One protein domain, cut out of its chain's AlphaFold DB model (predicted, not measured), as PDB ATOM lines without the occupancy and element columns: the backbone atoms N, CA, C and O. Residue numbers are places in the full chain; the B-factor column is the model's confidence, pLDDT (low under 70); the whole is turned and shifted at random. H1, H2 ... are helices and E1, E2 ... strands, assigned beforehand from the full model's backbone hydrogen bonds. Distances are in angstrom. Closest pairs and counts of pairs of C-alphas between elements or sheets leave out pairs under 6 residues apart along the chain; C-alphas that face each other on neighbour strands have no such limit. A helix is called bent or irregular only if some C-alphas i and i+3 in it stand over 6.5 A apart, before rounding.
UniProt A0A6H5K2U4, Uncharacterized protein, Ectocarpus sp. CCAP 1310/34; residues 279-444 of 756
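This is residues 279 to 444 of the 756 residues of an uncharacterized protein of Ectocarpus sp. CCAP 1310/34 (UniProt A0A6H5K2U4). The model is two lobes on one long axis: at one end a helical hairpin of the two longest helices, H1 and H2, side by side, and at the other end a larger lobe of four shorter helices with three small strand hairpins around them. In the larger lobe H5 touches both H4 and H6 at large angles, H6 lies between the hairpins E1 E2 and E5 E6, and the hairpin E3 E4 lies beyond the end of H5, with E3 beside the end of H3; residues 319 to 335, with no named element, link the lobes. The printed part has 166 residues with six named helices and six named strands, in the order H1 H2 E1 E2 H3 E3 E4 H4 H5 H6 E5 E6, and the strands form three antiparallel two-stranded sheets. The class is mostly helix, and the whole is only just compact, close to loose, with a radius of gyration of the C-alphas of 18.2 A and an elongated outline of 56 by 34 by 24 A.

H1, residues 280 to 294, begins with C-alpha 280 at (120.992, 154.952, 154.151) and is 21.1 A long. H2, residues 302 to 318, is 23.7 A long and ends with C-alpha 318 at (111.656, 161.135, 163.940). The strands E1, residues 336 to 338, and E2, residues 341 to 343, come next. H3, residues 346 to 357, is 15.0 A long and irregular: C-alphas 352 and 355 are 7.1 A apart. E3 is residues 368 to 370 and E4 residues 378 to 380. H4, residues 384 to 396, is 17.7 A long, H5, residues 401 to 407, is 9.6 A, and H6, residues 413 to 422, is 13.7 A. E5 is residues 426 to 428, and E6, residues 437 to 439, ends with C-alpha 439 at (156.201, 158.228, 175.396).

H1 and H2 touch and form a helical hairpin, at a shallow tilt of 29 degrees, opposite ways; their closest C-alphas, Val 288 and Thr 312, are 7.8 A apart. H1 and H2 are both apart from H3, H4, H5 and H6. E1 and E2 are an antiparallel hairpin, with N 338 and O 341 at 2.9 A. The closest C-alphas of E1 and H6, Arg 338 and Thr 419, are 6.7 A apart. H3 is near H6, and close to but not clearly touching H4, about perpendicular at 89 degrees, with the C-alphas of Leu 356 and Leu 393 closest at 7.9 A. E3 and E4 are an antiparallel hairpin, with N 369 and O 379 at 2.9 A; the closest C-alphas of E4 and H5, Val 379 and Leu 407, are 7.0 A apart. H4 touches H5 with residues 386 to 390 alone, about perpendicular at 78 degrees; the C-alphas of Asp 386 and Leu 403 are closest, at 5.5 A. H5 and H6 touch at a steep tilt of 66 degrees, opposite ways, with the C-alphas of Cys 405 and Ser 413 closest at 5.3 A. The closest C-alphas of H6 and E5, Leu 420 and Thr 426, are 5.7 A apart. E5 and E6 are an antiparallel hairpin, with N 438 and O 427 at 2.8 A, and residues 398 to 399 pair antiparallel with residues 437 to 438 of E6. Every O i to N i+4 pair is within hydrogen-bond range in H1, H2, H4 and H5, against 6 of 8 in H3 and 5 of 6 in H6.

The two C-alphas farthest apart, those of Glu 320 and Glu 363, are 58.6 A from each other. The printed part has no cut. The link from H2 to E1, 17 residues, is long. The mean pLDDT of the printed part is 74.9; residues 293 to 306, 321 to 344, 346, 359 to 364 and 370 to 377 are under 70.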
ATOM      1  N   PRO A 279     123.728 150.954 154.389       86.81
ATOM      2  CA  PRO A 279     122.384 151.415 154.679       86.81
ATOM      3  C   PRO A 279     122.342 152.947 154.648       86.81
ATOM      4  O   PRO A 279     123.293 153.623 155.053       86.81
ATOM      5  N   ARG A 280     121.229 153.508 154.184       85.38
ATOM      6  CA  ARG A 280     120.992 154.952 154.151       85.38
ATOM      7  C   ARG A 280     121.128 155.584 155.536       85.38
ATOM      8  O   ARG A 280     121.668 156.683 155.631       85.38
ATOM      9  N   SER A 281     120.685 154.915 156.600       81.75
ATOM     10  CA  SER A 281     120.870 155.401 157.977       81.75
ATOM     11  C   SER A 281     122.342 155.621 158.325       81.75
ATOM     12  O   SER A 281     122.695 156.635 158.929       81.75
ATOM     13  N   TRP A 282     123.211 154.699 157.907       83.81
ATOM     14  CA  TRP A 282     124.645 154.763 158.169       83.81
ATOM     15  C   TRP A 282     125.317 155.847 157.335       83.81
ATOM     16  O   TRP A 282     126.168 156.563 157.854       83.81
ATOM     17  N   ASP A 283     124.922 156.008 156.073       84.06
ATOM     18  CA  ASP A 283     125.441 157.082 155.222       84.06
ATOM     19  C   ASP A 283     125.037 158.479 155.721       84.06
ATOM     20  O   ASP A 283     125.864 159.392 155.742       84.06
ATOM     21  N   ILE A 284     123.802 158.653 156.207       82.25
ATOM     22  CA  ILE A 284     123.388 159.927 156.809       82.25
ATOM     23  C   ILE A 284     124.188 160.193 158.088       82.25
ATOM     24  O   ILE A 284     124.695 161.298 158.269       82.25
ATOM     25  N   ALA A 285     124.358 159.180 158.943       77.94
ATOM     26  CA  ALA A 285     125.207 159.290 160.126       77.94
ATOM     27  C   ALA A 285     126.650 159.681 159.759       77.94
ATOM     28  O   ALA A 285     127.234 160.553 160.401       77.94
ATOM     29  N   LEU A 286     127.215 159.083 158.704       77.31
ATOM     30  CA  LEU A 286     128.526 159.451 158.169       77.31
ATOM     31  C   LEU A 286     128.557 160.900 157.683       77.31
ATOM     32  O   LEU A 286     129.458 161.633 158.064       77.31
ATOM     33  N   THR A 287     127.570 161.332 156.913       81.00
ATOM     34  CA  THR A 287     127.514 162.698 156.376       81.00
ATOM     35  C   THR A 287     127.400 163.743 157.487       81.00
ATOM     36  O   THR A 287     128.052 164.783 157.440       81.00
ATOM     37  N   VAL A 288     126.616 163.465 158.531       76.44
ATOM     38  CA  VAL A 288     126.488 164.370 159.683       76.44
ATOM     39  C   VAL A 288     127.804 164.474 160.434       76.44
ATOM     40  O   VAL A 288     128.252 165.568 160.754       76.44
ATOM     41  N   LEU A 289     128.434 163.339 160.712       73.69
ATOM     42  CA  LEU A 289     129.690 163.331 161.443       73.69
ATOM     43  C   LEU A 289     130.821 164.007 160.638       73.69
ATOM     44  O   LEU A 289     131.625 164.709 161.233       73.69
ATOM     45  N   GLU A 290     130.830 163.909 159.304       76.44
ATOM     46  CA  GLU A 290     131.723 164.702 158.437       76.44
ATOM     47  C   GLU A 290     131.423 166.204 158.488       76.44
ATOM     48  O   GLU A 290     132.333 167.025 158.568       76.44
ATOM     49  N   ALA A 291     130.148 166.595 158.491       76.56
ATOM     50  CA  ALA A 291     129.780 167.998 158.666       76.56
ATOM     51  C   ALA A 291     130.229 168.532 160.042       76.56
ATOM     52  O   ALA A 291     130.663 169.681 160.160       76.56
ATOM     53  N   LEU A 292     130.178 167.683 161.076       71.44
ATOM     54  CA  LEU A 292     130.709 167.972 162.409       71.44
ATOM     55  C   LEU A 292     132.245 167.981 162.465       71.44
ATOM     56  O   LEU A 292     132.783 168.557 163.410       71.44
ATOM     57  N   GLU A 293     132.947 167.360 161.513       68.56
ATOM     58  CA  GLU A 293     134.405 167.478 161.340       68.56
ATOM     59  C   GLU A 293     134.744 168.868 160.759       68.56
ATOM     60  O   GLU A 293     135.546 169.603 161.337       68.56
ATOM     61  N   ILE A 294     134.063 169.278 159.681       68.12
ATOM     62  CA  ILE A 294     134.334 170.532 158.945       68.12
ATOM     63  C   ILE A 294     133.950 171.785 159.750       68.12
ATOM     64  O   ILE A 294     134.635 172.806 159.689       68.12
ATOM     65  N   GLY A 295     132.858 171.734 160.518       60.22
ATOM     66  CA  GLY A 295     132.318 172.893 161.240       60.22
ATOM     67  C   GLY A 295     133.071 173.310 162.512       60.22
ATOM     68  O   GLY A 295     132.576 174.174 163.241       60.22
ATOM     69  N   ARG A 296     134.215 172.698 162.843       62.38
ATOM     70  CA  ARG A 296     134.907 172.933 164.122       62.38
ATOM     71  C   ARG A 296     135.770 174.192 164.110       62.38
ATOM     72  O   ARG A 296     136.883 174.197 163.592       62.38
ATOM     73  N   THR A 297     135.324 175.209 164.839       48.41
ATOM     74  CA  THR A 297     136.224 176.103 165.583       48.41
ATOM     75  C   THR A 297     136.378 175.540 166.999       48.41
ATOM     76  O   THR A 297     135.398 175.372 167.718       48.41
ATOM     77  N   TRP A 298     137.602 175.169 167.355       50.25
ATOM     78  CA  TRP A 298     138.014 174.414 168.541       50.25
ATOM     79  C   TRP A 298     137.541 175.058 169.862       50.25
ATOM     80  O   TRP A 298     137.845 176.222 170.098       50.25
ATOM     81  N   GLY A 299     136.818 174.310 170.713       45.94
ATOM     82  CA  GLY A 299     136.426 174.753 172.067       45.94
ATOM     83  C   GLY A 299     135.018 174.374 172.554       45.94
ATOM     84  O   GLY A 299     134.700 174.648 173.705       45.94
ATOM     85  N   GLY A 300     134.164 173.763 171.724       49.53
ATOM     86  CA  GLY A 300     132.890 173.208 172.206       49.53
ATOM     87  C   GLY A 300     133.138 171.947 173.032       49.53
ATOM     88  O   GLY A 300     133.855 171.061 172.562       49.53
ATOM     89  N   ALA A 301     132.586 171.883 174.246       55.91
ATOM     90  CA  ALA A 301     132.682 170.717 175.123       55.91
ATOM     91  C   ALA A 301     132.168 169.453 174.409       55.91
ATOM     92  O   ALA A 301     131.310 169.547 173.528       55.91
ATOM     93  N   ASP A 302     132.634 168.265 174.813       57.97
ATOM     94  CA  ASP A 302     132.102 166.981 174.319       57.97
ATOM     95  C   ASP A 302     130.565 166.919 174.405       57.97
ATOM     96  O   ASP A 302     129.917 166.289 173.568       57.97
ATOM     97  N   GLU A 303     129.972 167.655 175.349       64.25
ATOM     98  CA  GLU A 303     128.528 167.838 175.472       64.25
ATOM     99  C   GLU A 303     127.871 168.440 174.224       64.25
ATOM    100  O   GLU A 303     126.795 167.981 173.864       64.25
ATOM    101  N   ASP A 304     128.495 169.379 173.507       67.06
ATOM    102  CA  ASP A 304     127.919 169.982 172.293       67.06
ATOM    103  C   ASP A 304     127.925 169.004 171.115       67.06
ATOM    104  O   ASP A 304     127.014 168.993 170.283       67.06
ATOM    105  N   ILE A 305     128.963 168.170 171.027       64.25
ATOM    106  CA  ILE A 305     129.077 167.132 170.001       64.25
ATOM    107  C   ILE A 305     128.083 166.020 170.294       64.25
ATOM    108  O   ILE A 305     127.363 165.594 169.391       64.25
ATOM    109  N   ILE A 306     128.032 165.562 171.545       66.31
ATOM    110  CA  ILE A 306     127.060 164.573 171.995       66.31
ATOM    111  C   ILE A 306     125.653 165.135 171.810       66.31
ATOM    112  O   ILE A 306     124.816 164.428 171.270       66.31
ATOM    113  N   ALA A 307     125.393 166.400 172.140       75.19
ATOM    114  CA  ALA A 307     124.097 167.042 171.946       75.19
ATOM    115  C   ALA A 307     123.723 167.148 170.467       75.19
ATOM    116  O   ALA A 307     122.625 166.741 170.113       75.19
ATOM    117  N   LYS A 308     124.621 167.602 169.581       73.06
ATOM    118  CA  LYS A 308     124.359 167.635 168.127       73.06
ATOM    119  C   LYS A 308     124.175 166.241 167.541       73.06
ATOM    120  O   LYS A 308     123.327 166.038 166.676       73.06
ATOM    121  N   TRP A 309     124.966 165.273 167.997       73.56
ATOM    122  CA  TRP A 309     124.816 163.878 167.605       73.56
ATOM    123  C   TRP A 309     123.473 163.322 168.075       73.56
ATOM    124  O   TRP A 309     122.763 162.731 167.273       73.56
ATOM    125  N   LEU A 310     123.092 163.549 169.333       79.00
ATOM    126  CA  LEU A 310     121.808 163.135 169.895       79.00
ATOM    127  C   LEU A 310     120.641 163.840 169.202       79.00
ATOM    128  O   LEU A 310     119.687 163.172 168.838       79.00
ATOM    129  N   GLU A 311     120.737 165.140 168.927       82.19
ATOM    130  CA  GLU A 311     119.744 165.903 168.164       82.19
ATOM    131  C   GLU A 311     119.571 165.322 166.758       82.19
ATOM    132  O   GLU A 311     118.447 165.138 166.290       82.19
ATOM    133  N   THR A 312     120.680 164.971 166.106       72.81
ATOM    134  CA  THR A 312     120.659 164.307 164.801       72.81
ATOM    135  C   THR A 312     120.038 162.919 164.914       72.81
ATOM    136  O   THR A 312     119.186 162.564 164.106       72.81
ATOM    137  N   VAL A 313     120.441 162.115 165.898       75.31
ATOM    138  CA  VAL A 313     119.878 160.781 166.136       75.31
ATOM    139  C   VAL A 313     118.376 160.879 166.393       75.31
ATOM    140  O   VAL A 313     117.628 160.093 165.821       75.31
ATOM    141  N   ASP A 314     117.921 161.871 167.155       80.81
ATOM    142  CA  ASP A 314     116.509 162.152 167.415       80.81
ATOM    143  C   ASP A 314     115.780 162.641 166.156       80.81
ATOM    144  O   ASP A 314     114.628 162.277 165.913       80.81
ATOM    145  N   GLU A 315     116.411 163.464 165.316       79.00
ATOM    146  CA  GLU A 315     115.868 163.845 164.010       79.00
ATOM    147  C   GLU A 315     115.731 162.636 163.076       79.00
ATOM    148  O   GLU A 315     114.704 162.477 162.413       79.00
ATOM    149  N   LEU A 316     116.730 161.755 163.050       73.56
ATOM    150  CA  LEU A 316     116.709 160.526 162.264       73.56
ATOM    151  C   LEU A 316     115.646 159.562 162.786       73.56
ATOM    152  O   LEU A 316     114.848 159.061 161.994       73.56
ATOM    153  N   ALA A 317     115.540 159.399 164.103       79.81
ATOM    154  CA  ALA A 317     114.492 158.610 164.736       79.81
ATOM    155  C   ALA A 317     113.093 159.155 164.403       79.81
ATOM    156  O   ALA A 317     112.197 158.378 164.072       79.81
ATOM    157  N   ARG A 318     112.908 160.486 164.386       82.75
ATOM    158  CA  ARG A 318     111.656 161.135 163.940       82.75
ATOM    159  C   ARG A 318     111.318 160.867 162.472       82.75
ATOM    160  O   ARG A 318     110.153 160.962 162.098       82.75
ATOM    161  N   ARG A 319     112.310 160.529 161.648       75.25
ATOM    162  CA  ARG A 319     112.142 160.099 160.250       75.25
ATOM    163  C   ARG A 319     112.041 158.573 160.108       75.25
ATOM    164  O   ARG A 319     112.184 158.072 158.998       75.25
ATOM    165  N   GLU A 320     111.824 157.856 161.214       77.44
ATOM    166  CA  GLU A 320     111.788 156.386 161.303       77.44
ATOM    167  C   GLU A 320     113.114 155.709 160.908       77.44
ATOM    168  O   GLU A 320     113.168 154.521 160.590       77.44
ATOM    169  N   ILE A 321     114.220 156.453 160.960       66.44
ATOM    170  CA  ILE A 321     115.564 155.953 160.685       66.44
ATOM    171  C   ILE A 321     116.197 155.562 162.018       66.44
ATOM    172  O   ILE A 321     116.642 156.408 162.793       66.44
ATOM    173  N   THR A 322     116.254 154.259 162.294       68.00
ATOM    174  CA  THR A 322     116.913 153.761 163.506       68.00
ATOM    175  C   THR A 322     118.425 153.800 163.309       68.00
ATOM    176  O   THR A 322     118.990 152.965 162.604       68.00
ATOM    177  N   VAL A 323     119.101 154.752 163.958       63.91
ATOM    178  CA  VAL A 323     120.568 154.783 164.010       63.91
ATOM    179  C   VAL A 323     121.033 153.677 164.954       63.91
ATOM    180  O   VAL A 323     121.237 153.881 166.151       63.91
ATOM    181  N   THR A 324     121.174 152.465 164.422       58.91
ATOM    182  CA  THR A 324     121.876 151.389 165.124       58.91
ATOM    183  C   THR A 324     123.297 151.880 165.378       58.91
ATOM    184  O   THR A 324     123.994 152.271 164.448       58.91
ATOM    185  N   SER A 325     123.660 151.989 166.663       51.50
ATOM    186  CA  SER A 325     124.799 152.758 167.186       51.50
ATOM    187  C   SER A 325     125.981 152.878 166.217       51.50
ATOM    188  O   SER A 325     126.446 151.858 165.707       51.50
ATOM    189  N   ALA A 326     126.528 154.090 166.072       50.09
ATOM    190  CA  ALA A 326     127.697 154.474 165.264       50.09
ATOM    191  C   ALA A 326     129.030 153.749 165.593       50.09
ATOM    192  O   ALA A 326     130.117 154.231 165.288       50.09
ATOM    193  N   LYS A 327     128.972 152.543 166.170       53.00
ATOM    194  CA  LYS A 327     130.059 151.568 166.343       53.00
ATOM    195  C   LYS A 327     130.739 151.152 165.028       53.00
ATOM    196  O   LYS A 327     131.710 150.407 165.071       53.00
ATOM    197  N   ASN A 328     130.258 151.634 163.884       52.28
ATOM    198  CA  ASN A 328     130.578 151.171 162.539       52.28
ATOM    199  C   ASN A 328     131.334 152.215 161.695       52.28
ATOM    200  O   ASN A 328     131.249 152.204 160.477       52.28
ATOM    201  N   ARG A 329     132.061 153.145 162.324       53.47
ATOM    202  CA  ARG A 329     132.846 154.176 161.621       53.47
ATOM    203  C   ARG A 329     134.363 153.985 161.670       53.47
ATOM    204  O   ARG A 329     135.077 154.729 161.027       53.47
ATOM    205  N   GLU A 330     134.858 152.930 162.322       58.53
ATOM    206  CA  GLU A 330     136.267 152.481 162.203       58.53
ATOM    207  C   GLU A 330     136.649 152.092 160.755       58.53
ATOM    208  O   GLU A 330     137.776 151.701 160.476       58.53
ATOM    209  N   PHE A 331     135.686 152.108 159.832       58.28
ATOM    210  CA  PHE A 331     135.733 151.385 158.568       58.28
ATOM    211  C   PHE A 331     136.437 152.147 157.449       58.28
ATOM    212  O   PHE A 331     136.973 151.523 156.537       58.28
ATOM    213  N   ASP A 332     136.431 153.472 157.478       62.97
ATOM    214  CA  ASP A 332     137.070 154.307 156.461       62.97
ATOM    215  C   ASP A 332     138.432 154.847 156.916       62.97
ATOM    216  O   ASP A 332     139.069 155.571 156.166       62.97
ATOM    217  N   GLY A 333     138.896 154.496 158.122       61.88
ATOM    218  CA  GLY A 333     140.121 155.056 158.702       61.88
ATOM    219  C   GLY A 333     140.011 156.541 159.071       61.88
ATOM    220  O   GLY A 333     141.024 157.141 159.418       61.88
ATOM    221  N   SER A 334     138.813 157.132 159.010       60.59
ATOM    222  CA  SER A 334     138.571 158.535 159.365       60.59
ATOM    223  C   SER A 334     138.287 158.720 160.855       60.59
ATOM    224  O   SER A 334     138.515 159.805 161.386       60.59
ATOM    225  N   LEU A 335     137.816 157.669 161.539       62.81
ATOM    226  CA  LEU A 335     137.582 157.669 162.983       62.81
ATOM    227  C   LEU A 335     138.462 156.666 163.722       62.81
ATOM    228  O   LEU A 335     138.561 155.501 163.335       62.81
ATOM    229  N   VAL A 336     138.988 157.092 164.872       59.62
ATOM    230  CA  VAL A 336     139.634 156.202 165.843       59.62
ATOM    231  C   VAL A 336     138.674 156.013 167.012       59.62
ATOM    232  O   VAL A 336     138.413 156.933 167.779       59.62
ATOM    233  N   ARG A 337     138.118 154.814 167.170       58.75
ATOM    234  CA  ARG A 337     137.309 154.467 168.342       58.75
ATOM    235  C   ARG A 337     138.151 153.637 169.304       58.75
ATOM    236  O   ARG A 337     138.775 152.667 168.881       58.75
ATOM    237  N   ARG A 338     138.112 153.960 170.600       55.94
ATOM    238  CA  ARG A 338     138.656 153.081 171.642       55.94
ATOM    239  C   ARG A 338     137.673 152.948 172.800       55.94
ATOM    240  O   ARG A 338     137.374 153.924 173.473       55.94
ATOM    241  N   GLU A 339     137.183 151.725 173.012       60.41
ATOM    242  CA  GLU A 339     136.251 151.341 174.087       60.41
ATOM    243  C   GLU A 339     134.976 152.214 174.124       60.41
ATOM    244  O   GLU A 339     134.019 151.965 173.369       60.41
ATOM    245  N   THR A 340     134.978 153.240 174.978       47.69
ATOM    246  CA  THR A 340     133.889 154.196 175.219       47.69
ATOM    247  C   THR A 340     134.086 155.537 174.509       47.69
ATOM    248  O   THR A 340     133.093 156.213 174.242       47.69
ATOM    249  N   SER A 341     135.317 155.896 174.140       49.22
ATOM    250  CA  SER A 341     135.645 157.174 173.504       49.22
ATOM    251  C   SER A 341     135.693 157.040 171.981       49.22
ATOM    252  O   SER A 341     136.247 156.087 171.420       49.22
ATOM    253  N   VAL A 342     135.097 158.010 171.292       53.97
ATOM    254  CA  VAL A 342     135.122 158.112 169.831       53.97
ATOM    255  C   VAL A 342     135.937 159.345 169.473       53.97
ATOM    256  O   VAL A 342     135.460 160.466 169.632       53.97
ATOM    257  N   PHE A 343     137.151 159.150 168.964       56.66
ATOM    258  CA  PHE A 343     137.868 160.229 168.301       56.66
ATOM    259  C   PHE A 343     137.285 160.387 166.918       56.66
ATOM    260  O   PHE A 343     137.383 159.514 166.054       56.66
ATOM    261  N   LEU A 344     136.625 161.522 166.768       55.28
ATOM    262  CA  LEU A 344     135.858 161.873 165.591       55.28
ATOM    263  C   LEU A 344     136.727 162.303 164.411       55.28
ATOM    264  O   LEU A 344     136.177 162.568 163.354       55.28
ATOM    265  N   ASP A 345     138.047 162.382 164.576       70.19
ATOM    266  CA  ASP A 345     138.921 162.837 163.507       70.19
ATOM    267  C   ASP A 345     140.389 162.438 163.770       70.19
ATOM    268  O   ASP A 345     140.961 162.732 164.825       70.19
ATOM    269  N   VAL A 346     141.023 161.752 162.816       69.62
ATOM    270  CA  VAL A 346     142.452 161.399 162.909       69.62
ATOM    271  C   VAL A 346     143.354 162.626 162.732       69.62
ATOM    272  O   VAL A 346     144.441 162.678 163.308       69.62
ATOM    273  N   VAL A 347     142.898 163.643 161.997       72.06
ATOM    274  CA  VAL A 347     143.587 164.939 161.868       72.06
ATOM    275  C   VAL A 347     143.688 165.595 163.229       72.06
ATOM    276  O   VAL A 347     144.758 166.022 163.660       72.06
ATOM    277  N   TRP A 348     142.560 165.619 163.931       75.25
ATOM    278  CA  TRP A 348     142.467 166.091 165.298       75.25
ATOM    279  C   TRP A 348     143.407 165.320 166.221       75.25
ATOM    280  O   TRP A 348     144.151 165.947 166.976       75.25
ATOM    281  N   LEU A 349     143.450 163.988 166.106       76.81
ATOM    282  CA  LEU A 349     144.355 163.172 166.910       76.81
ATOM    283  C   LEU A 349     145.809 163.568 166.645       76.81
ATOM    284  O   LEU A 349     146.538 163.856 167.587       76.81
ATOM    285  N   VAL A 350     146.238 163.666 165.386       75.44
ATOM    286  CA  VAL A 350     147.629 164.040 165.089       75.44
ATOM    287  C   VAL A 350     147.968 165.457 165.532       75.44
ATOM    288  O   VAL A 350     149.052 165.674 166.076       75.44
ATOM    289  N   ARG A 351     147.037 166.404 165.401       76.81
ATOM    290  CA  ARG A 351     147.209 167.762 165.939       76.81
ATOM    291  C   ARG A 351     147.398 167.733 167.455       76.81
ATOM    292  O   ARG A 351     148.307 168.372 167.965       76.81
ATOM    293  N   ILE A 352     146.626 166.926 168.171       77.31
ATOM    294  CA  ILE A 352     146.745 166.771 169.629       77.31
ATOM    295  C   ILE A 352     148.028 166.090 170.061       77.31
ATOM    296  O   ILE A 352     148.571 166.436 171.109       77.31
ATOM    297  N   LEU A 353     148.524 165.152 169.260       81.00
ATOM    298  CA  LEU A 353     149.776 164.459 169.529       81.00
ATOM    299  C   LEU A 353     151.008 165.287 169.149       81.00
ATOM    300  O   LEU A 353     152.118 164.919 169.530       81.00
ATOM    301  N   LYS A 354     150.846 166.423 168.461       78.56
ATOM    302  CA  LYS A 354     151.949 167.297 168.035       78.56
ATOM    303  C   LYS A 354     152.940 167.649 169.154       78.56
ATOM    304  O   LYS A 354     154.138 167.507 168.901       78.56
ATOM    305  N   PRO A 355     152.524 168.040 170.378       78.75
ATOM    306  CA  PRO A 355     153.467 168.341 171.458       78.75
ATOM    307  C   PRO A 355     154.355 167.149 171.844       78.75
ATOM    308  O   PRO A 355     155.454 167.337 172.360       78.75
ATOM    309  N   LEU A 356     153.898 165.920 171.582       81.56
ATOM    310  CA  LEU A 356     154.656 164.698 171.847       81.56
ATOM    311  C   LEU A 356     155.635 164.351 170.719       81.56
ATOM    312  O   LEU A 356     156.618 163.654 170.958       81.56
ATOM    313  N   LEU A 357     155.356 164.806 169.497       76.62
ATOM    314  CA  LEU A 357     156.102 164.458 168.285       76.62
ATOM    315  C   LEU A 357     157.174 165.493 167.933       76.62
ATOM    316  O   LEU A 357     158.193 165.142 167.336       76.62
ATOM    317  N   ASN A 358     156.952 166.765 168.274       73.44
ATOM    318  CA  ASN A 358     157.836 167.840 167.850       73.44
ATOM    319  C   ASN A 358     159.138 167.868 168.667       73.44
ATOM    320  O   ASN A 358     159.175 168.359 169.797       73.44
ATOM    321  N   ARG A 359     160.224 167.379 168.058       68.50
ATOM    322  CA  ARG A 359     161.588 167.487 168.599       68.50
ATOM    323  C   ARG A 359     162.266 168.824 168.269       68.50
ATOM    324  O   ARG A 359     163.239 169.182 168.913       68.50
ATOM    325  N   LYS A 360     161.773 169.603 167.295       63.81
ATOM    326  CA  LYS A 360     162.421 170.872 166.897       63.81
ATOM    327  C   LYS A 360     162.249 171.986 167.945       63.81
ATOM    328  O   LYS A 360     163.084 172.878 168.012       63.81
ATOM    329  N   ASP A 361     161.251 171.890 168.827       59.66
ATOM    330  CA  ASP A 361     161.051 172.833 169.945       59.66
ATOM    331  C   ASP A 361     162.061 172.623 171.106       59.66
ATOM    332  O   ASP A 361     161.869 173.149 172.207       59.66
ATOM    333  N   GLU A 362     163.105 171.806 170.921       59.62
ATOM    334  CA  GLU A 362     164.054 171.394 171.967       59.62
ATOM    335  C   GLU A 362     165.125 172.447 172.304       59.62
ATOM    336  O   GLU A 362     165.622 172.435 173.426       59.62
ATOM    337  N   GLU A 363     165.438 173.395 171.414       60.25
ATOM    338  CA  GLU A 363     166.602 174.280 171.617       60.25
ATOM    339  C   GLU A 363     166.343 175.488 172.537       60.25
ATOM    340  O   GLU A 363     167.240 175.891 173.277       60.25
ATOM    341  N   THR A 364     165.126 176.044 172.573       62.16
ATOM    342  CA  THR A 364     164.767 177.132 173.504       62.16
ATOM    343  C   THR A 364     163.303 177.026 173.923       62.16
ATOM    344  O   THR A 364     162.410 177.255 173.110       62.16
ATOM    345  N   PHE A 365     163.040 176.687 175.190       71.31
ATOM    346  CA  PHE A 365     161.686 176.734 175.743       71.31
ATOM    347  C   PHE A 365     161.377 178.147 176.248       71.31
ATOM    348  O   PHE A 365     162.019 178.623 177.180       71.31
ATOM    349  N   ASP A 366     160.403 178.813 175.633       74.38
ATOM    350  CA  ASP A 366     159.950 180.168 175.978       74.38
ATOM    351  C   ASP A 366     158.717 180.171 176.906       74.38
ATOM    352  O   ASP A 366     158.090 181.211 177.097       74.38
ATOM    353  N   GLY A 367     158.353 179.019 177.483       71.81
ATOM    354  CA  GLY A 367     157.120 178.859 178.264       71.81
ATOM    355  C   GLY A 367     155.878 178.583 177.413       71.81
ATOM    356  O   GLY A 367     154.804 178.336 177.963       71.81
ATOM    357  N   LEU A 368     155.998 178.599 176.081       73.94
ATOM    358  CA  LEU A 368     154.880 178.406 175.169       73.94
ATOM    359  C   LEU A 368     154.991 177.054 174.465       73.94
ATOM    360  O   LEU A 368     155.978 176.740 173.801       73.94
ATOM    361  N   VAL A 369     153.935 176.249 174.566       73.00
ATOM    362  CA  VAL A 369     153.812 174.992 173.826       73.00
ATOM    363  C   VAL A 369     152.865 175.196 172.648       73.00
ATOM    364  O   VAL A 369     151.682 175.510 172.811       73.00
ATOM    365  N   ASN A 370     153.382 175.009 171.434       66.44
ATOM    366  CA  ASN A 370     152.575 175.057 170.218       66.44
ATOM    367  C   ASN A 370     151.732 173.780 170.091       66.44
ATOM    368  O   ASN A 370     152.253 172.712 169.769       66.44
ATOM    369  N   ARG A 371     150.410 173.900 170.251       63.12
ATOM    370  CA  ARG A 371     149.474 172.782 170.039       63.12
ATOM    371  C   ARG A 371     149.236 172.398 168.580       63.12
ATOM    372  O   ARG A 371     148.707 171.326 168.337       63.12
ATOM    373  N   GLY A 372     149.595 173.228 167.604       57.88
ATOM    374  CA  GLY A 372     149.119 173.007 166.231       57.88
ATOM    375  C   GLY A 372     148.791 174.301 165.522       57.88
ATOM    376  O   GLY A 372     148.834 175.354 166.145       57.88
ATOM    377  N   ASP A 373     148.402 174.192 164.253       49.31
ATOM    378  CA  ASP A 373     147.749 175.265 163.487       49.31
ATOM    379  C   ASP A 373     146.291 175.487 163.932       49.31
ATOM    380  O   ASP A 373     145.436 175.913 163.163       49.31
ATOM    381  N   THR A 374     145.974 175.234 165.205       43.75
ATOM    382  CA  THR A 374     144.659 175.493 165.815       43.75
ATOM    383  C   THR A 374     144.374 176.997 165.995       43.75
ATOM    384  O   THR A 374     143.544 177.377 166.816       43.75
ATOM    385  N   GLY A 375     145.051 177.858 165.229       52.09
ATOM    386  CA  GLY A 375     145.192 179.293 165.463       52.09
ATOM    387  C   GLY A 375     146.374 179.621 166.383       52.09
ATOM    388  O   GLY A 375     147.090 178.738 166.842       52.09
ATOM    389  N   ASN A 376     146.566 180.910 166.692       51.47
ATOM    390  CA  ASN A 376     147.601 181.427 167.609       51.47
ATOM    391  C   ASN A 376     147.465 180.948 169.076       51.47
ATOM    392  O   ASN A 376     148.081 181.521 169.975       51.47
ATOM    393  N   THR A 377     146.654 179.929 169.353       57.56
ATOM    394  CA  THR A 377     146.454 179.326 170.672       57.56
ATOM    395  C   THR A 377     147.656 178.462 171.044       57.56
ATOM    396  O   THR A 377     147.648 177.232 170.991       57.56
ATOM    397  N   ARG A 378     148.727 179.150 171.434       70.12
ATOM    398  CA  ARG A 378     149.802 178.576 172.237       70.12
ATOM    399  C   ARG A 378     149.254 178.283 173.626       70.12
ATOM    400  O   ARG A 378     148.545 179.111 174.196       70.12
ATOM    401  N   VAL A 379     149.579 177.115 174.161       77.50
ATOM    402  CA  VAL A 379     149.357 176.850 175.582       77.50
ATOM    403  C   VAL A 379     150.528 177.469 176.315       77.50
ATOM    404  O   VAL A 379     151.668 177.042 176.127       77.50
ATOM    405  N   THR A 380     150.255 178.490 177.112       82.00
ATOM    406  CA  THR A 380     151.242 179.020 178.046       82.00
ATOM    407  C   THR A 380     151.278 178.098 179.254       82.00
ATOM    408  O   THR A 380     150.270 177.948 179.943       82.00
ATOM    409  N   LEU A 381     152.422 177.461 179.496       88.00
ATOM    410  CA  LEU A 381     152.659 176.748 180.747       88.00
ATOM    411  C   LEU A 381     153.125 177.787 181.770       88.00
ATOM    412  O   LEU A 381     154.294 178.160 181.792       88.00
ATOM    413  N   GLU A 382     152.184 178.324 182.547       88.94
ATOM    414  CA  GLU A 382     152.475 179.347 183.563       88.94
ATOM    415  C   GLU A 382     152.935 178.737 184.893       88.94
ATOM    416  O   GLU A 382     153.677 179.371 185.645       88.94
ATOM    417  N   ASP A 383     152.510 177.508 185.188       92.19
ATOM    418  CA  ASP A 383     152.865 176.807 186.415       92.19
ATOM    419  C   ASP A 383     154.294 176.237 186.322       92.19
ATOM    420  O   ASP A 383     154.571 175.440 185.418       92.19
ATOM    421  N   PRO A 384     155.206 176.577 187.255       93.44
ATOM    422  CA  PRO A 384     156.555 176.015 187.288       93.44
ATOM    423  C   PRO A 384     156.592 174.482 187.259       93.44
ATOM    424  O   PRO A 384     157.487 173.906 186.650       93.44
ATOM    425  N   LEU A 385     155.605 173.815 187.860       92.81
ATOM    426  CA  LEU A 385     155.544 172.354 187.882       92.81
ATOM    427  C   LEU A 385     155.162 171.774 186.513       92.81
ATOM    428  O   LEU A 385     155.649 170.705 186.148       92.81
ATOM    429  N   ASP A 386     154.347 172.480 185.726       93.12
ATOM    430  CA  ASP A 386     154.041 172.077 184.350       93.12
ATOM    431  C   ASP A 386     155.260 172.290 183.441       93.12
ATOM    432  O   ASP A 386     155.527 171.476 182.556       93.12
ATOM    433  N   ILE A 387     156.040 173.350 183.689       91.50
ATOM    434  CA  ILE A 387     157.319 173.609 183.010       91.50
ATOM    435  C   ILE A 387     158.331 172.495 183.314       91.50
ATOM    436  O   ILE A 387     158.966 171.979 182.390       91.50
ATOM    437  N   ASP A 388     158.455 172.087 184.578       92.56
ATOM    438  CA  ASP A 388     159.334 170.987 184.991       92.56
ATOM    439  C   ASP A 388     158.891 169.657 184.363       92.56
ATOM    440  O   ASP A 388     159.708 168.931 183.783       92.56
ATOM    441  N   SER A 389     157.584 169.378 184.380       93.00
ATOM    442  CA  SER A 389     156.998 168.199 183.728       93.00
ATOM    443  C   SER A 389     157.270 168.193 182.221       93.00
ATOM    444  O   SER A 389     157.589 167.159 181.632       93.00
ATOM    445  N   TRP A 390     157.176 169.356 181.567       91.50
ATOM    446  CA  TRP A 390     157.520 169.513 180.154       91.50
ATOM    447  C   TRP A 390     159.010 169.259 179.900       91.50
ATOM    448  O   TRP A 390     159.374 168.638 178.898       91.50
ATOM    449  N   GLY A 391     159.871 169.668 180.836       90.38
ATOM    450  CA  GLY A 391     161.287 169.310 180.866       90.38
ATOM    451  C   GLY A 391     161.507 167.795 180.902       90.38
ATOM    452  O   GLY A 391     162.288 167.282 180.097       90.38
ATOM    453  N   ARG A 392     160.781 167.061 181.755       91.81
ATOM    454  CA  ARG A 392     160.833 165.585 181.796       91.81
ATOM    455  C   ARG A 392     160.341 164.951 180.499       91.81
ATOM    456  O   ARG A 392     161.014 164.076 179.958       91.81
ATOM    457  N   LEU A 393     159.242 165.436 179.923       90.69
ATOM    458  CA  LEU A 393     158.768 164.945 178.627       90.69
ATOM    459  C   LEU A 393     159.820 165.135 177.526       90.69
ATOM    460  O   LEU A 393     160.009 164.246 176.697       90.69
ATOM    461  N   LYS A 394     160.513 166.274 177.509       86.62
ATOM    462  CA  LYS A 394     161.563 166.562 176.525       86.62
ATOM    463  C   LYS A 394     162.818 165.718 176.727       86.62
ATOM    464  O   LYS A 394     163.329 165.151 175.766       86.62
ATOM    465  N   ASN A 395     163.311 165.652 177.958       85.81
ATOM    466  CA  ASN A 395     164.617 165.069 178.260       85.81
ATOM    467  C   ASN A 395     164.556 163.550 178.451       85.81
ATOM    468  O   ASN A 395     165.474 162.840 178.040       85.81
ATOM    469  N   GLU A 396     163.480 163.063 179.066       87.44
ATOM    470  CA  GLU A 396     163.296 161.661 179.459       87.44
ATOM    471  C   GLU A 396     162.242 160.952 178.597       87.44
ATOM    472  O   GLU A 396     162.169 159.725 178.597       87.44
ATOM    473  N   GLY A 397     161.421 161.699 177.849       89.31
ATOM    474  CA  GLY A 397     160.290 161.126 177.125       89.31
ATOM    475  C   GLY A 397     159.134 160.730 178.044       89.31
ATOM    476  O   GLY A 397     158.338 159.889 177.650       89.31
ATOM    477  N   VAL A 398     159.034 161.289 179.254       91.94
ATOM    478  CA  VAL A 398     158.000 160.937 180.244       91.94
ATOM    479  C   VAL A 398     156.903 162.005 180.287       91.94
ATOM    480  O   VAL A 398     157.160 163.163 180.599       91.94
ATOM    481  N   LEU A 399     155.670 161.619 179.962       94.25
ATOM    482  CA  LEU A 399     154.468 162.446 180.024       94.25
ATOM    483  C   LEU A 399     153.765 162.251 181.367       94.25
ATOM    484  O   LEU A 399     153.133 161.221 181.591       94.25
ATOM    485  N   GLU A 400     153.829 163.249 182.240       94.88
ATOM    486  CA  GLU A 400     153.061 163.239 183.487       94.88
ATOM    487  C   GLU A 400     151.567 163.521 183.232       94.88
ATOM    488  O   GLU A 400     151.247 164.380 182.398       94.88
ATOM    489  N   PRO A 401     150.634 162.876 183.961       93.50
ATOM    490  CA  PRO A 401     149.200 163.160 183.863       93.50
ATOM    491  C   PRO A 401     148.866 164.639 184.087       93.50
ATOM    492  O   PRO A 401     147.996 165.189 183.417       93.50
ATOM    493  N   ARG A 402     149.605 165.319 184.971       93.94
ATOM    494  CA  ARG A 402     149.469 166.764 185.197       93.94
ATOM    495  C   ARG A 402     149.753 167.569 183.932       93.94
ATOM    496  O   ARG A 402     148.922 168.373 183.512       93.94
ATOM    497  N   LEU A 403     150.901 167.320 183.302       94.00
ATOM    498  CA  LEU A 403     151.254 167.962 182.042       94.00
ATOM    499  C   LEU A 403     150.232 167.627 180.959       94.00
ATOM    500  O   LEU A 403     149.882 168.500 180.177       94.00
ATOM    501  N   ALA A 404     149.717 166.397 180.922       91.56
ATOM    502  CA  ALA A 404     148.641 166.029 180.011       91.56
ATOM    503  C   ALA A 404     147.379 166.880 180.232       91.56
ATOM    504  O   ALA A 404     146.795 167.336 179.256       91.56
ATOM    505  N   CYS A 405     146.984 167.165 181.476       91.12
ATOM    506  CA  CYS A 405     145.870 168.073 181.776       91.12
ATOM    507  C   CYS A 405     146.146 169.519 181.332       91.12
ATOM    508  O   CYS A 405     145.249 170.175 180.806       91.12
ATOM    509  N   ALA A 406     147.382 170.008 181.471       90.31
ATOM    510  CA  ALA A 406     147.771 171.328 180.962       90.31
ATOM    511  C   ALA A 406     147.790 171.364 179.418       90.31
ATOM    512  O   ALA A 406     147.298 172.296 178.771       90.31
ATOM    513  N   LEU A 407     148.317 170.307 178.796       86.62
ATOM    514  CA  LEU A 407     148.384 170.137 177.348       86.62
ATOM    515  C   LEU A 407     147.036 169.804 176.719       86.62
ATOM    516  O   LEU A 407     146.911 170.049 175.525       86.62
ATOM    517  N   TRP A 408     146.049 169.313 177.467       87.56
ATOM    518  CA  TRP A 408     144.714 168.934 176.991       87.56
ATOM    519  C   TRP A 408     143.660 169.162 178.107       87.56
ATOM    520  O   TRP A 408     143.260 168.206 178.772       87.56
ATOM    521  N   PRO A 409     143.226 170.420 178.338       82.19
ATOM    522  CA  PRO A 409     142.286 170.814 179.383       82.19
ATOM    523  C   PRO A 409     140.865 170.343 179.063       82.19
ATOM    524  O   PRO A 409     140.632 169.653 178.069       82.19
ATOM    525  N   ASP A 410     139.915 170.728 179.916       81.69
ATOM    526  CA  ASP A 410     138.483 170.448 179.754       81.69
ATOM    527  C   ASP A 410     138.157 168.944 179.729       81.69
ATOM    528  O   ASP A 410     137.240 168.498 179.048       81.69
ATOM    529  N   GLY A 411     138.941 168.148 180.468       80.56
ATOM    530  CA  GLY A 411     138.793 166.690 180.555       80.56
ATOM    531  C   GLY A 411     139.390 165.925 179.371       80.56
ATOM    532  O   GLY A 411     139.381 164.697 179.361       80.56
ATOM    533  N   LEU A 412     139.972 166.610 178.382       80.69
ATOM    534  CA  LEU A 412     140.437 165.956 177.162       80.69
ATOM    535  C   LEU A 412     141.589 164.965 177.397       80.69
ATOM    536  O   LEU A 412     141.689 163.944 176.708       80.69
ATOM    537  N   SER A 413     142.437 165.226 178.392       86.56
ATOM    538  CA  SER A 413     143.489 164.304 178.831       86.56
ATOM    539  C   SER A 413     142.947 162.921 179.223       86.56
ATOM    540  O   SER A 413     143.588 161.916 178.903       86.56
ATOM    541  N   GLU A 414     141.747 162.842 179.809       83.00
ATOM    542  CA  GLU A 414     141.087 161.585 180.202       83.00
ATOM    543  C   GLU A 414     140.752 160.699 178.996       83.00
ATOM    544  O   GLU A 414     140.628 159.484 179.123       83.00
ATOM    545  N   HIS A 415     140.657 161.286 177.802       82.06
ATOM    546  CA  HIS A 415     140.445 160.563 176.552       82.06
ATOM    547  C   HIS A 415     141.765 160.311 175.811       82.06
ATOM    548  O   HIS A 415     142.009 159.207 175.309       82.06
ATOM    549  N   VAL A 416     142.653 161.307 175.758       82.62
ATOM    550  CA  VAL A 416     143.922 161.217 175.019       82.62
ATOM    551  C   VAL A 416     144.872 160.194 175.647       82.62
ATOM    552  O   VAL A 416     145.446 159.381 174.918       82.62
ATOM    553  N   LEU A 417     145.010 160.173 176.976       86.50
ATOM    554  CA  LEU A 417     145.948 159.276 177.660       86.50
ATOM    555  C   LEU A 417     145.604 157.791 177.460       86.50
ATOM    556  O   LEU A 417     146.485 157.042 177.012       86.50
ATOM    557  N   PRO A 418     144.350 157.332 177.667       82.62
ATOM    558  CA  PRO A 418     143.978 155.971 177.308       82.62
ATOM    559  C   PRO A 418     144.217 155.679 175.832       82.62
ATOM    560  O   PRO A 418     144.607 154.570 175.491       82.62
ATOM    561  N   THR A 419     144.040 156.642 174.937       79.62
ATOM    562  CA  THR A 419     144.188 156.425 173.487       79.62
ATOM    563  C   THR A 419     145.632 156.239 173.067       79.62
ATOM    564  O   THR A 419     145.940 155.323 172.296       79.62
ATOM    565  N   LEU A 420     146.534 157.035 173.631       81.75
ATOM    566  CA  LEU A 420     147.975 156.858 173.494       81.75
ATOM    567  C   LEU A 420     148.414 155.487 173.998       81.75
ATOM    568  O   LEU A 420     149.077 154.733 173.279       81.75
ATOM    569  N   ALA A 421     147.941 155.121 175.188       82.31
ATOM    570  CA  ALA A 421     148.246 153.827 175.759       82.31
ATOM    571  C   ALA A 421     147.676 152.706 174.867       82.31
ATOM    572  O   ALA A 421     148.320 151.676 174.692       82.31
ATOM    573  N   SER A 422     146.483 152.887 174.286       76.31
ATOM    574  CA  SER A 422     145.815 151.918 173.389       76.31
ATOM    575  C   SER A 422     146.587 151.604 172.152       76.31
ATOM    576  O   SER A 422     146.701 150.452 171.741       76.31
ATOM    577  N   SER A 423     147.140 152.674 171.603       74.88
ATOM    578  CA  SER A 423     147.879 152.654 170.367       74.88
ATOM    579  C   SER A 423     149.250 152.030 170.594       74.88
ATOM    580  O   SER A 423     150.003 151.891 169.639       74.88
ATOM    581  N   GLY A 424     149.577 151.654 171.840       79.06
ATOM    582  CA  GLY A 424     150.887 151.173 172.241       79.06
ATOM    583  C   GLY A 424     151.951 152.245 172.050       79.06
ATOM    584  O   GLY A 424     153.057 151.908 171.660       79.06
ATOM    585  N   LEU A 425     151.590 153.522 172.234       80.69
ATOM    586  CA  LEU A 425     152.504 154.664 172.138       80.69
ATOM    587  C   LEU A 425     153.002 155.118 173.512       80.69
ATOM    588  O   LEU A 425     154.001 155.836 173.587       80.69
ATOM    589  N   THR A 426     152.310 154.709 174.579       87.19
ATOM    590  CA  THR A 426     152.704 154.971 175.961       87.19
ATOM    591  C   THR A 426     152.543 153.752 176.859       87.19
ATOM    592  O   THR A 426     151.675 152.903 176.628       87.19
ATOM    593  N   PHE A 427     153.357 153.698 177.911       87.75
ATOM    594  CA  PHE A 427     153.245 152.739 179.011       87.75
ATOM    595  C   PHE A 427     153.585 153.420 180.347       87.75
ATOM    596  O   PHE A 427     154.318 154.412 180.341       87.75
ATOM    597  N   PRO A 428     153.041 152.947 181.481       87.88
ATOM    598  CA  PRO A 428     153.321 153.545 182.784       87.88
ATOM    599  C   PRO A 428     154.784 153.344 183.189       87.88
ATOM    600  O   PRO A 428     155.327 152.248 183.044       87.88
ATOM    601  N   LEU A 429     155.417 154.399 183.704       87.44
ATOM    602  CA  LEU A 429     156.725 154.312 184.342       87.44
ATOM    603  C   LEU A 429     156.533 153.774 185.760       87.44
ATOM    604  O   LEU A 429     155.949 154.427 186.623       87.44
ATOM    605  N   GLU A 430     156.991 152.550 185.984       82.81
ATOM    606  CA  GLU A 430     156.800 151.870 187.258       82.81
ATOM    607  C   GLU A 430     157.492 152.620 188.407       82.81
ATOM    608  O   GLU A 430     158.633 153.062 188.272       82.81
ATOM    609  N   ASN A 431     156.807 152.732 189.548       84.00
ATOM    610  CA  ASN A 431     157.282 153.429 190.750       84.00
ATOM    611  C   ASN A 431     157.560 154.933 190.562       84.00
ATOM    612  O   ASN A 431     158.182 155.550 191.431       84.00
ATOM    613  N   ASP A 432     157.090 155.544 189.470       88.56
ATOM    614  CA  ASP A 432     157.165 156.992 189.300       88.56
ATOM    615  C   ASP A 432     156.128 157.684 190.203       88.56
ATOM    616  O   ASP A 432     154.928 157.437 190.060       88.56
ATOM    617  N   PRO A 433     156.545 158.561 191.134       90.19
ATOM    618  CA  PRO A 433     155.628 159.198 192.077       90.19
ATOM    619  C   PRO A 433     154.662 160.182 191.407       90.19
ATOM    620  O   PRO A 433     153.664 160.552 192.019       90.19
ATOM    621  N   ALA A 434     154.962 160.621 190.181       91.00
ATOM    622  CA  ALA A 434     154.099 161.481 189.382       91.00
ATOM    623  C   ALA A 434     153.225 160.683 188.400       91.00
ATOM    624  O   ALA A 434     152.556 161.287 187.564       91.00
ATOM    625  N   GLU A 435     153.229 159.345 188.486       91.56
ATOM    626  CA  GLU A 435     152.488 158.448 187.592       91.56
ATOM    627  C   GLU A 435     152.818 158.695 186.107       91.56
ATOM    628  O   GLU A 435     151.965 158.597 185.221       91.56
ATOM    629  N   GLY A 436     154.075 159.056 185.830       91.50
ATOM    630  CA  GLY A 436     154.556 159.383 184.498       91.50
ATOM    631  C   GLY A 436     154.347 158.252 183.491       91.50
ATOM    632  O   GLY A 436     154.523 157.071 183.784       91.50
ATOM    633  N   LEU A 437     154.000 158.619 182.261       90.75
ATOM    634  CA  LEU A 437     153.839 157.699 181.141       90.75
ATOM    635  C   LEU A 437     155.010 157.855 180.177       90.75
ATOM    636  O   LEU A 437     155.225 158.927 179.617       90.75
ATOM    637  N   VAL A 438     155.750 156.787 179.919       88.50
ATOM    638  CA  VAL A 438     156.826 156.812 178.927       88.50
ATOM    639  C   VAL A 438     156.221 156.926 177.528       88.50
ATOM    640  O   VAL A 438     155.415 156.091 177.129       88.50
ATOM    641  N   VAL A 439     156.618 157.949 176.774       85.88
ATOM    642  CA  VAL A 439     156.201 158.228 175.396       85.88
ATOM    643  C   VAL A 439     157.241 157.678 174.432       85.88
ATOM    644  O   VAL A 439     158.304 158.259 174.212       85.88
ATOM    645  N   LEU A 440     156.903 156.569 173.785       78.81
ATOM    646  CA  LEU A 440     157.814 155.842 172.898       78.81
ATOM    647  C   LEU A 440     158.300 156.666 171.710       78.81
ATOM    648  O   LEU A 440     159.446 156.545 171.295       78.81
ATOM    649  N   LEU A 441     157.447 157.549 171.193       74.56
ATOM    650  CA  LEU A 441     157.768 158.432 170.067       74.56
ATOM    651  C   LEU A 441     158.961 159.365 170.374       74.56
ATOM    652  O   LEU A 441     159.616 159.880 169.461       74.56
ATOM    653  N   ARG A 442     159.281 159.565 171.660       76.38
ATOM    654  CA  ARG A 442     160.410 160.382 172.122       76.38
ATOM    655  C   ARG A 442     161.628 159.572 172.550       76.38
ATOM    656  O   ARG A 442     162.673 160.173 172.787       76.38
ATOM    657  N   GLN A 443     161.543 158.243 172.605       75.25
ATOM    658  CA  GLN A 443     162.706 157.441 172.962       75.25
ATOM    659  C   GLN A 443     163.805 157.576 171.901       75.25
ATOM    660  O   GLN A 443     163.561 157.693 170.693       75.25
ATOM    661  N   LYS A 444     165.046 157.621 172.387       77.19
ATOM    662  CA  LYS A 444     166.236 157.511 171.546       77.19
ATOM    663  C   LYS A 444     166.425 156.037 171.195       77.19
ATOM    664  O   LYS A 444     166.125 155.169 172.007       77.19
TER     665      LYS A 444